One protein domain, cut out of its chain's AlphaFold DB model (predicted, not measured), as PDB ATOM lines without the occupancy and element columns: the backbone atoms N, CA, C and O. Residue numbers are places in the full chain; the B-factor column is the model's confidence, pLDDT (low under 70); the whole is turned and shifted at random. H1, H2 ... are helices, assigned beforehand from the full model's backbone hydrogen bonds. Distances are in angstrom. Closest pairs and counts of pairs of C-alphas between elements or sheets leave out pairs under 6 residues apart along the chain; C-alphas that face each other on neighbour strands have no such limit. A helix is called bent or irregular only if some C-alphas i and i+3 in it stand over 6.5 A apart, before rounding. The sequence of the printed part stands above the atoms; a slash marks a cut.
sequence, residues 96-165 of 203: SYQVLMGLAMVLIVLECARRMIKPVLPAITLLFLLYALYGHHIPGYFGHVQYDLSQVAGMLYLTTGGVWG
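Overview. This is residues 96 to 165 of the 203 residues of an uncharacterized protein of Desulfobacteraceae bacterium (UniProt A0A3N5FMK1). Two long helices, H1 and H2, make a V, and the short helix H3 lies across its open mouth, packed on the first half of H1. The 70 printed residues, with three named helices in the order H1, H2, H3, are all helix in class. The whole is only just compact, close to loose: the radius of gyration of the C-alphas is 12.8 A, the spans 37 by 29 by 18 A.

Along the chain. H1, residues 96 to 117, begins at C-alpha 96 (16.500, -32.944, 42.156) and is 31.6 A long. H2, residues 120 to 137, 25.1 A, has a kink of 41 degrees near residue 131 and is irregular: C-alphas 133 and 136 are 7.5 A apart. H3, residues 149 to 157, 12.1 A, ends at C-alpha 157 (6.962, -23.886, 40.441).

Arrangement. H1 and H2, a hairpin, touch; their closest C-alphas, Leu 110 and Pro 122, are 5.3 A apart. H1 touches H3 with residues 96 to 106 alone, at a steep tilt of 54 degrees. Every O i to N i+4 pair is within hydrogen-bond range in H1 and H3, 12 of 14 in H2.

Size, cuts and confidence. The printed part has no cut. The link H2 to H3 is long. No printed residue is under 70.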
ATOM      1  N   SER A  96      15.623 -34.103  42.406       90.38
ATOM      2  CA  SER A  96      16.500 -32.944  42.156       90.38
ATOM      3  C   SER A  96      16.209 -32.232  40.824       90.38
ATOM      4  O   SER A  96      16.404 -31.023  40.711       90.38
ATOM      5  N   TYR A  97      15.671 -32.948  39.829       93.56
ATOM      6  CA  TYR A  97      15.258 -32.362  38.552       93.56
ATOM      7  C   TYR A  97      14.139 -31.326  38.693       93.56
ATOM      8  O   TYR A  97      14.156 -30.334  37.974       93.56
ATOM      9  N   GLN A  98      13.201 -31.496  39.629       95.00
ATOM     10  CA  GLN A  98      12.125 -30.520  39.834       95.00
ATOM     11  C   GLN A  98      12.644 -29.218  40.456       95.00
ATOM     12  O   GLN A  98      12.128 -28.148  40.140       95.00
ATOM     13  N   VAL A  99      13.709 -29.285  41.269       96.50
ATOM     14  CA  VAL A  99      14.416 -28.081  41.741       96.50
ATOM     15  C   VAL A  99      14.976 -27.319  40.542       96.50
ATOM     16  O   VAL A  99      14.741 -26.121  40.401       96.50
ATOM     17  N   LEU A 100      15.660 -28.025  39.634       97.06
ATOM     18  CA  LEU A 100      16.214 -27.423  38.424       97.06
ATOM     19  C   LEU A 100      15.120 -26.845  37.515       97.06
ATOM     20  O   LEU A 100      15.283 -25.739  37.006       97.06
ATOM     21  N   MET A 101      14.002 -27.553  37.343       97.31
ATOM     22  CA  MET A 101      12.842 -27.078  36.582       97.31
ATOM     23  C   MET A 101      12.263 -25.790  37.173       97.31
ATOM     24  O   MET A 101      12.003 -24.845  36.429       97.31
ATOM     25  N   GLY A 102      12.112 -25.724  38.499       96.81
ATOM     26  CA  GLY A 102      11.592 -24.532  39.160       96.81
ATOM     27  C   GLY A 102      12.519 -23.331  39.017       96.81
ATOM     28  O   GLY A 102      12.074 -22.250  38.631       96.81
ATOM     29  N   LEU A 103      13.822 -23.531  39.223       97.00
ATOM     30  CA  LEU A 103      14.820 -22.484  38.996       97.00
ATOM     31  C   LEU A 103      14.846 -22.032  37.530       97.00
ATOM     32  O   LEU A 103      14.866 -20.832  37.258       97.00
ATOM     33  N   ALA A 104      14.795 -22.969  36.581       98.00
ATOM     34  CA  ALA A 104      14.762 -22.658  35.156       98.00
ATOM     35  C   ALA A 104      13.514 -21.846  34.776       98.00
ATOM     36  O   ALA A 104      13.641 -20.845  34.071       98.00
ATOM     37  N   MET A 105      12.330 -22.212  35.282       98.12
ATOM     38  CA  MET A 105      11.100 -21.453  35.036       98.12
ATOM     39  C   MET A 105      11.204 -20.029  35.591       98.12
ATOM     40  O   MET A 105      10.897 -19.070  34.884       98.12
ATOM     41  N   VAL A 106      11.690 -19.869  36.825       97.44
ATOM     42  CA  VAL A 106      11.873 -18.547  37.445       97.44
ATOM     43  C   VAL A 106      12.816 -17.676  36.612       97.44
ATOM     44  O   VAL A 106      12.487 -16.527  36.321       97.44
ATOM     45  N   LEU A 107      13.951 -18.220  36.166       97.12
ATOM     46  CA  LEU A 107      14.898 -17.491  35.316       97.12
ATOM     47  C   LEU A 107      14.282 -17.090  33.968       97.12
ATOM     48  O   LEU A 107      14.479 -15.960  33.519       97.12
ATOM     49  N   ILE A 108      13.507 -17.980  33.342       97.62
ATOM     50  CA  ILE A 108      12.801 -17.693  32.086       97.62
ATOM     51  C   ILE A 108      11.778 -16.572  32.289       97.62
ATOM     52  O   ILE A 108      11.733 -15.640  31.488       97.62
ATOM     53  N   VAL A 109      10.999 -16.610  33.372       96.69
ATOM     54  CA  VAL A 109      10.001 -15.576  33.684       96.69
ATOM     55  C   VAL A 109      10.663 -14.229  33.988       96.69
ATOM     56  O   VAL A 109      10.193 -13.199  33.499       96.69
ATOM     57  N   LEU A 110      11.779 -14.210  34.724       96.19
ATOM     58  CA  LEU A 110      12.558 -12.987  34.963       96.19
ATOM     59  C   LEU A 110      13.078 -12.383  33.654       96.19
ATOM     60  O   LEU A 110      13.008 -11.169  33.451       96.19
ATOM     61  N   GLU A 111      13.558 -13.224  32.743       95.31
ATOM     62  CA  GLU A 111      14.029 -12.801  31.428       95.31
ATOM     63  C   GLU A 111      12.878 -12.294  30.538       95.31
ATOM     64  O   GLU A 111      13.025 -11.261  29.874       95.31
ATOM     65  N   CYS A 112      11.708 -12.943  30.573       94.62
ATOM     66  CA  CYS A 112      10.482 -12.441  29.945       94.62
ATOM     67  C   CYS A 112      10.125 -11.044  30.474       94.62
ATOM     68  O   CYS A 112       9.932 -10.106  29.696       94.62
ATOM     69  N   ALA A 113      10.097 -10.877  31.798       93.62
ATOM     70  CA  ALA A 113       9.791  -9.604  32.441       93.62
ATOM     71  C   ALA A 113      10.817  -8.516  32.076       93.62
ATOM     72  O   ALA A 113      10.430  -7.387  31.768       93.62
ATOM     73  N   ARG A 114      12.112  -8.855  32.003       93.19
ATOM     74  CA  ARG A 114      13.179  -7.930  31.580       93.19
ATOM     75  C   ARG A 114      12.958  -7.401  30.166       93.19
ATOM     76  O   ARG A 114      13.216  -6.223  29.913       93.19
ATOM     77  N   ARG A 115      12.492  -8.257  29.253       90.56
ATOM     78  CA  ARG A 115      12.224  -7.898  27.850       90.56
ATOM     79  C   ARG A 115      10.971  -7.043  27.685       90.56
ATOM     80  O   ARG A 115      10.968  -6.173  26.818       90.56
ATOM     81  N   MET A 116       9.949  -7.260  28.513       90.19
ATOM     82  CA  MET A 116       8.645  -6.604  28.362       90.19
ATOM     83  C   MET A 116       8.482  -5.328  29.204       90.19
ATOM     84  O   MET A 116       7.873  -4.371  28.734       90.19
ATOM     85  N   ILE A 117       9.022  -5.285  30.431       86.69
ATOM     86  CA  ILE A 117       8.691  -4.259  31.450       86.69
ATOM     87  C   ILE A 117       9.933  -3.457  31.904       86.69
ATOM     88  O   ILE A 117       9.859  -2.647  32.822       86.69
ATOM     89  N   LYS A 118      11.077  -3.596  31.212       85.75
ATOM     90  CA  LYS A 118      12.388  -3.019  31.600       85.75
ATOM     91  C   LYS A 118      12.986  -3.735  32.839       85.75
ATOM     92  O   LYS A 118      12.292  -4.497  33.507       85.75
ATOM     93  N   PRO A 119      14.282  -3.552  33.170       90.56
ATOM     94  CA  PRO A 119      14.959  -4.411  34.149       90.56
ATOM     95  C   PRO A 119      14.599  -4.117  35.614       90.56
ATOM     96  O   PRO A 119      15.006  -4.876  36.486       90.56
ATOM     97  N   VAL A 120      13.832  -3.057  35.893       92.44
ATOM     98  CA  VAL A 120      13.499  -2.639  37.264       92.44
ATOM     99  C   VAL A 120      12.673  -3.703  37.990       92.44
ATOM    100  O   VAL A 120      13.036  -4.105  39.089       92.44
ATOM    101  N   LEU A 121      11.602  -4.208  37.368       91.62
ATOM    102  CA  LEU A 121      10.738  -5.208  38.002       91.62
ATOM    103  C   LEU A 121      11.464  -6.550  38.245       91.62
ATOM    104  O   LEU A 121      11.443  -7.012  39.383       91.62
ATOM    105  N   PRO A 122      12.182  -7.141  37.265       93.94
ATOM    106  CA  PRO A 122      13.002  -8.329  37.512       93.94
ATOM    107  C   PRO A 122      14.056  -8.134  38.603       93.94
ATOM    108  O   PRO A 122      14.314  -9.062  39.361       93.94
ATOM    109  N   ALA A 123      14.669  -6.948  38.695       95.31
ATOM    110  CA  ALA A 123      15.660  -6.663  39.730       95.31
ATOM    111  C   ALA A 123      15.029  -6.686  41.129       95.31
ATOM    112  O   ALA A 123      15.585  -7.296  42.039       95.31
ATOM    113  N   ILE A 124      13.844  -6.092  41.285       95.69
ATOM    114  CA  ILE A 124      13.085  -6.146  42.540       95.69
ATOM    115  C   ILE A 124      12.733  -7.598  42.883       95.69
ATOM    116  O   ILE A 124      12.969  -8.039  44.004       95.69
ATOM    117  N   THR A 125      12.230  -8.374  41.918       94.81
ATOM    118  CA  THR A 125      11.935  -9.797  42.138       94.81
ATOM    119  C   THR A 125      13.184 -10.579  42.543       94.81
ATOM    120  O   THR A 125      13.117 -11.389  43.462       94.81
ATOM    121  N   LEU A 126      14.333 -10.314  41.918       95.81
ATOM    122  CA  LEU A 126      15.597 -10.955  42.275       95.81
ATOM    123  C   LEU A 126      16.016 -10.627  43.715       95.81
ATOM    124  O   LEU A 126      16.459 -11.523  44.424       95.81
ATOM    125  N   LEU A 127      15.826  -9.384  44.171       96.75
ATOM    126  CA  LEU A 127      16.077  -9.005  45.566       96.75
ATOM    127  C   LEU A 127      15.195  -9.798  46.539       96.75
ATOM    128  O   LEU A 127      15.702 -10.300  47.539       96.75
ATOM    129  N   PHE A 128      13.908  -9.973  46.235       95.50
ATOM    130  CA  PHE A 128      13.013 -10.781  47.071       95.50
ATOM    131  C   PHE A 128      13.326 -12.281  47.018       95.50
ATOM    132  O   PHE A 128      13.171 -12.968  48.023       95.50
ATOM    133  N   LEU A 129      13.812 -12.797  45.886       95.56
ATOM    134  CA  LEU A 129      14.302 -14.177  45.793       95.56
ATOM    135  C   LEU A 129      15.573 -14.377  46.628       95.56
ATOM    136  O   LEU A 129      15.702 -15.387  47.313       95.56
ATOM    137  N   LEU A 130      16.492 -13.407  46.612       95.19
ATOM    138  CA  LEU A 130      17.669 -13.422  47.482       95.19
ATOM    139  C   LEU A 130      17.267 -13.333  48.954       95.19
ATOM    140  O   LEU A 130      17.820 -14.066  49.768       95.19
ATOM    141  N   TYR A 131      16.280 -12.500  49.288       95.31
ATOM    142  CA  TYR A 131      15.710 -12.460  50.629       95.31
ATOM    143  C   TYR A 131      15.122 -13.819  51.021       95.31
ATOM    144  O   TYR A 131      15.469 -14.312  52.078       95.31
ATOM    145  N   ALA A 132      14.357 -14.491  50.158       94.00
ATOM    146  CA  ALA A 132      13.810 -15.818  50.464       94.00
ATOM    147  C   ALA A 132      14.889 -16.883  50.756       94.00
ATOM    148  O   ALA A 132      14.653 -17.798  51.544       94.00
ATOM    149  N   LEU A 133      16.069 -16.776  50.137       94.31
ATOM    150  CA  LEU A 133      17.182 -17.710  50.350       94.31
ATOM    151  C   LEU A 133      18.036 -17.336  51.572       94.31
ATOM    152  O   LEU A 133      18.411 -18.198  52.366       94.31
ATOM    153  N   TYR A 134      18.338 -16.051  51.745       95.38
ATOM    154  CA  TYR A 134      19.328 -15.567  52.715       95.38
ATOM    155  C   TYR A 134      18.729 -14.790  53.890       95.38
ATOM    156  O   TYR A 134      19.466 -14.369  54.779       95.38
ATOM    157  N   GLY A 135      17.409 -14.613  53.949       94.44
ATOM    158  CA  GLY A 135      16.739 -13.840  54.995       94.44
ATOM    159  C   GLY A 135      16.865 -14.454  56.388       94.44
ATOM    160  O   GLY A 135      16.741 -13.746  57.379       94.44
ATOM    161  N   HIS A 136      17.235 -15.733  56.489       94.00
ATOM    162  CA  HIS A 136      17.578 -16.378  57.759       94.00
ATOM    163  C   HIS A 136      18.863 -15.845  58.412       94.00
ATOM    164  O   HIS A 136      19.071 -16.037  59.608       94.00
ATOM    165  N   HIS A 137      19.712 -15.142  57.656       94.56
ATOM    166  CA  HIS A 137      20.876 -14.441  58.199       94.56
ATOM    167  C   HIS A 137      20.546 -13.045  58.745       94.56
ATOM    168  O   HIS A 137      21.414 -12.409  59.344       94.56
ATOM    169  N   ILE A 138      19.327 -12.539  58.530       94.62
ATOM    170  CA  ILE A 138      18.927 -11.202  58.974       94.62
ATOM    171  C   ILE A 138      18.444 -11.292  60.430       94.62
ATOM    172  O   ILE A 138      17.474 -11.998  60.702       94.62
ATOM    173  N   PRO A 139      19.087 -10.595  61.384       91.94
ATOM    174  CA  PRO A 139      18.666 -10.621  62.778       91.94
ATOM    175  C   PRO A 139      17.418  -9.757  63.018       91.94
ATOM    176  O   PRO A 139      17.190  -8.744  62.355       91.94
ATOM    177  N   GLY A 140      16.642 -10.116  64.040       91.50
ATOM    178  CA  GLY A 140      15.464  -9.363  64.473       91.50
ATOM    179  C   GLY A 140      14.198  -9.695  63.680       91.50
ATOM    180  O   GLY A 140      14.063 -10.771  63.108       91.50
ATOM    181  N   TYR A 141      13.249  -8.760  63.664       91.88
ATOM    182  CA  TYR A 141      11.898  -8.976  63.128       91.88
ATOM    183  C   TYR A 141      11.826  -9.200  61.611       91.88
ATOM    184  O   TYR A 141      10.819  -9.698  61.121       91.88
ATOM    185  N   PHE A 142      12.872  -8.824  60.872       92.44
ATOM    186  CA  PHE A 142      12.946  -8.999  59.420       92.44
ATOM    187  C   PHE A 142      13.614 -10.318  59.003       92.44
ATOM    188  O   PHE A 142      13.770 -10.560  57.813       92.44
ATOM    189  N   GLY A 143      14.040 -11.156  59.952       93.44
ATOM    190  CA  GLY A 143      14.542 -12.498  59.664       93.44
ATOM    191  C   GLY A 143      13.419 -13.521  59.498       93.44
ATOM    192  O   GLY A 143      12.319 -13.347  60.021       93.44
ATOM    193  N   HIS A 144      13.706 -14.623  58.808       94.56
ATOM    194  CA  HIS A 144      12.807 -15.780  58.734       94.56
ATOM    195  C   HIS A 144      13.555 -17.097  58.973       94.56
ATOM    196  O   HIS A 144      14.780 -17.133  59.011       94.56
ATOM    197  N   VAL A 145      12.820 -18.199  59.136       92.25
ATOM    198  CA  VAL A 145      13.420 -19.537  59.278       92.25
ATOM    199  C   VAL A 145      14.158 -19.914  57.992       92.25
ATOM    200  O   VAL A 145      13.740 -19.535  56.900       92.25
ATOM    201  N   GLN A 146      15.262 -20.648  58.107       93.69
ATOM    202  CA  GLN A 146      15.996 -21.139  56.946       93.69
ATOM    203  C   GLN A 146      15.107 -22.042  56.082       93.69
ATOM    204  O   GLN A 146      14.538 -23.015  56.573       93.69
ATOM    205  N   TYR A 147      15.013 -21.707  54.795       92.81
ATOM    206  CA  TYR A 147      14.347 -22.525  53.790       92.81
ATOM    207  C   TYR A 147      15.382 -23.212  52.912       92.81
ATOM    208  O   TYR A 147      16.345 -22.586  52.459       92.81
ATOM    209  N   ASP A 148      15.152 -24.486  52.620       92.62
ATOM    210  CA  ASP A 148      15.967 -25.207  51.653       92.62
ATOM    211  C   ASP A 148      15.646 -24.746  50.228       92.62
ATOM    212  O   ASP A 148      14.504 -24.424  49.885       92.62
ATOM    213  N   LEU A 149      16.646 -24.793  49.344       93.62
ATOM    214  CA  LEU A 149      16.469 -24.446  47.930       93.62
ATOM    215  C   LEU A 149      15.365 -25.283  47.259       93.62
ATOM    216  O   LEU A 149      14.653 -24.790  46.385       93.62
ATOM    217  N   SER A 150      15.201 -26.539  47.683       95.25
ATOM    218  CA  SER A 150      14.132 -27.429  47.224       95.25
ATOM    219  C   SER A 150      12.743 -26.926  47.617       95.25
ATOM    220  O   SER A 150      11.838 -26.966  46.788       95.25
ATOM    221  N   GLN A 151      12.579 -26.402  48.835       94.50
ATOM    222  CA  GLN A 151      11.316 -25.837  49.316       94.50
ATOM    223  C   GLN A 151      10.963 -24.568  48.541       94.50
ATOM    224  O   GLN A 151       9.836 -24.425  48.069       94.50
ATOM    225  N   VAL A 152      11.941 -23.678  48.341       95.81
ATOM    226  CA  VAL A 152      11.741 -22.438  47.577       95.81
ATOM    227  C   VAL A 152      11.390 -22.750  46.120       95.81
ATOM    228  O   VAL A 152      10.401 -22.233  45.601       95.81
ATOM    229  N   ALA A 153      12.146 -23.630  45.457       96.75
ATOM    230  CA  ALA A 153      11.877 -24.008  44.068       96.75
ATOM    231  C   ALA A 153      10.526 -24.730  43.915       96.75
ATOM    232  O   ALA A 153       9.771 -24.429  42.987       96.75
ATOM    233  N   GLY A 154      10.201 -25.638  44.840       96.06
ATOM    234  CA  GLY A 154       8.920 -26.340  44.885       96.06
ATOM    235  C   GLY A 154       7.744 -25.382  45.054       96.06
ATOM    236  O   GLY A 154       6.795 -25.433  44.273       96.06
ATOM    237  N   MET A 155       7.841 -24.430  45.983       95.44
ATOM    238  CA  MET A 155       6.812 -23.409  46.181       95.44
ATOM    239  C   MET A 155       6.641 -22.523  44.939       95.44
ATOM    240  O   MET A 155       5.515 -22.246  44.527       95.44
ATOM    241  N   LEU A 156       7.741 -22.119  44.297       96.38
ATOM    242  CA  LEU A 156       7.700 -21.230  43.134       96.38
ATOM    243  C   LEU A 156       7.127 -21.885  41.867       96.38
ATOM    244  O   LEU A 156       6.562 -21.173  41.034       96.38
ATOM    245  N   TYR A 157       7.272 -23.201  41.703       97.12
ATOM    246  CA  TYR A 157       6.962 -23.886  40.441       97.12
ATOM    247  C   TYR A 157       5.924 -25.007  40.535       97.12
ATOM    248  O   TYR A 157       5.182 -25.214  39.581       97.12
ATOM    249  N   LEU A 158       5.836 -25.730  41.648       96.25
ATOM    250  CA  LEU A 158       4.899 -26.851  41.810       96.25
ATOM    251  C   LEU A 158       3.589 -26.432  42.492       96.25
ATOM    252  O   LEU A 158       2.695 -27.255  42.667       96.25
ATOM    253  N   THR A 159       3.456 -25.162  42.883       94.75
ATOM    254  CA  THR A 159       2.259 -24.641  43.554       94.75
ATOM    255  C   THR A 159       1.705 -23.400  42.858       94.75
ATOM    256  O   THR A 159       2.362 -22.760  42.035       94.75
ATOM    257  N   THR A 160       0.493 -23.010  43.244       94.00
ATOM    258  CA  THR A 160      -0.131 -21.736  42.861       94.00
ATOM    259  C   THR A 160       0.305 -20.558  43.744       94.00
ATOM    260  O   THR A 160      -0.250 -19.471  43.616       94.00
ATOM    261  N   GLY A 161       1.295 -20.735  44.623       91.75
ATOM    262  CA  GLY A 161       1.914 -19.649  45.390       91.75
ATOM    263  C   GLY A 161       3.045 -18.923  44.650       91.75
ATOM    264  O   GLY A 161       3.517 -17.894  45.124       91.75
ATOM    265  N   GLY A 162       3.478 -19.448  43.501       94.00
ATOM    266  CA  GLY A 162       4.599 -18.929  42.718       94.00
ATOM    267  C   GLY A 162       4.217 -18.426  41.327       94.00
ATOM    268  O   GLY A 162       3.314 -17.604  41.165       94.00
ATOM    269  N   VAL A 163       4.912 -18.931  40.302       96.69
ATOM    270  CA  VAL A 163       4.731 -18.548  38.886       96.69
ATOM    271  C   VAL A 163       3.292 -18.773  38.420       96.69
ATOM    272  O   VAL A 163       2.735 -17.969  37.673       96.69
ATOM    273  N   TRP A 164       2.645 -19.820  38.924       96.31
ATOM    274  CA  TRP A 164       1.245 -20.133  38.642       96.31
ATOM    275  C   TRP A 164       0.280 -19.397  39.562       96.31
ATOM    276  O   TRP A 164      -0.813 -19.893  39.815       96.31
ATOM    277  N   GLY A 165       0.676 -18.257  40.121       94.94
ATOM    278  CA  GLY A 165      -0.101 -17.521  41.104       94.94
ATOM    279  C   GLY A 165      -1.247 -16.695  40.543       94.94
ATOM    280  O   GLY A 165      -1.578 -16.728  39.355       94.94
TER     281      GLY A 165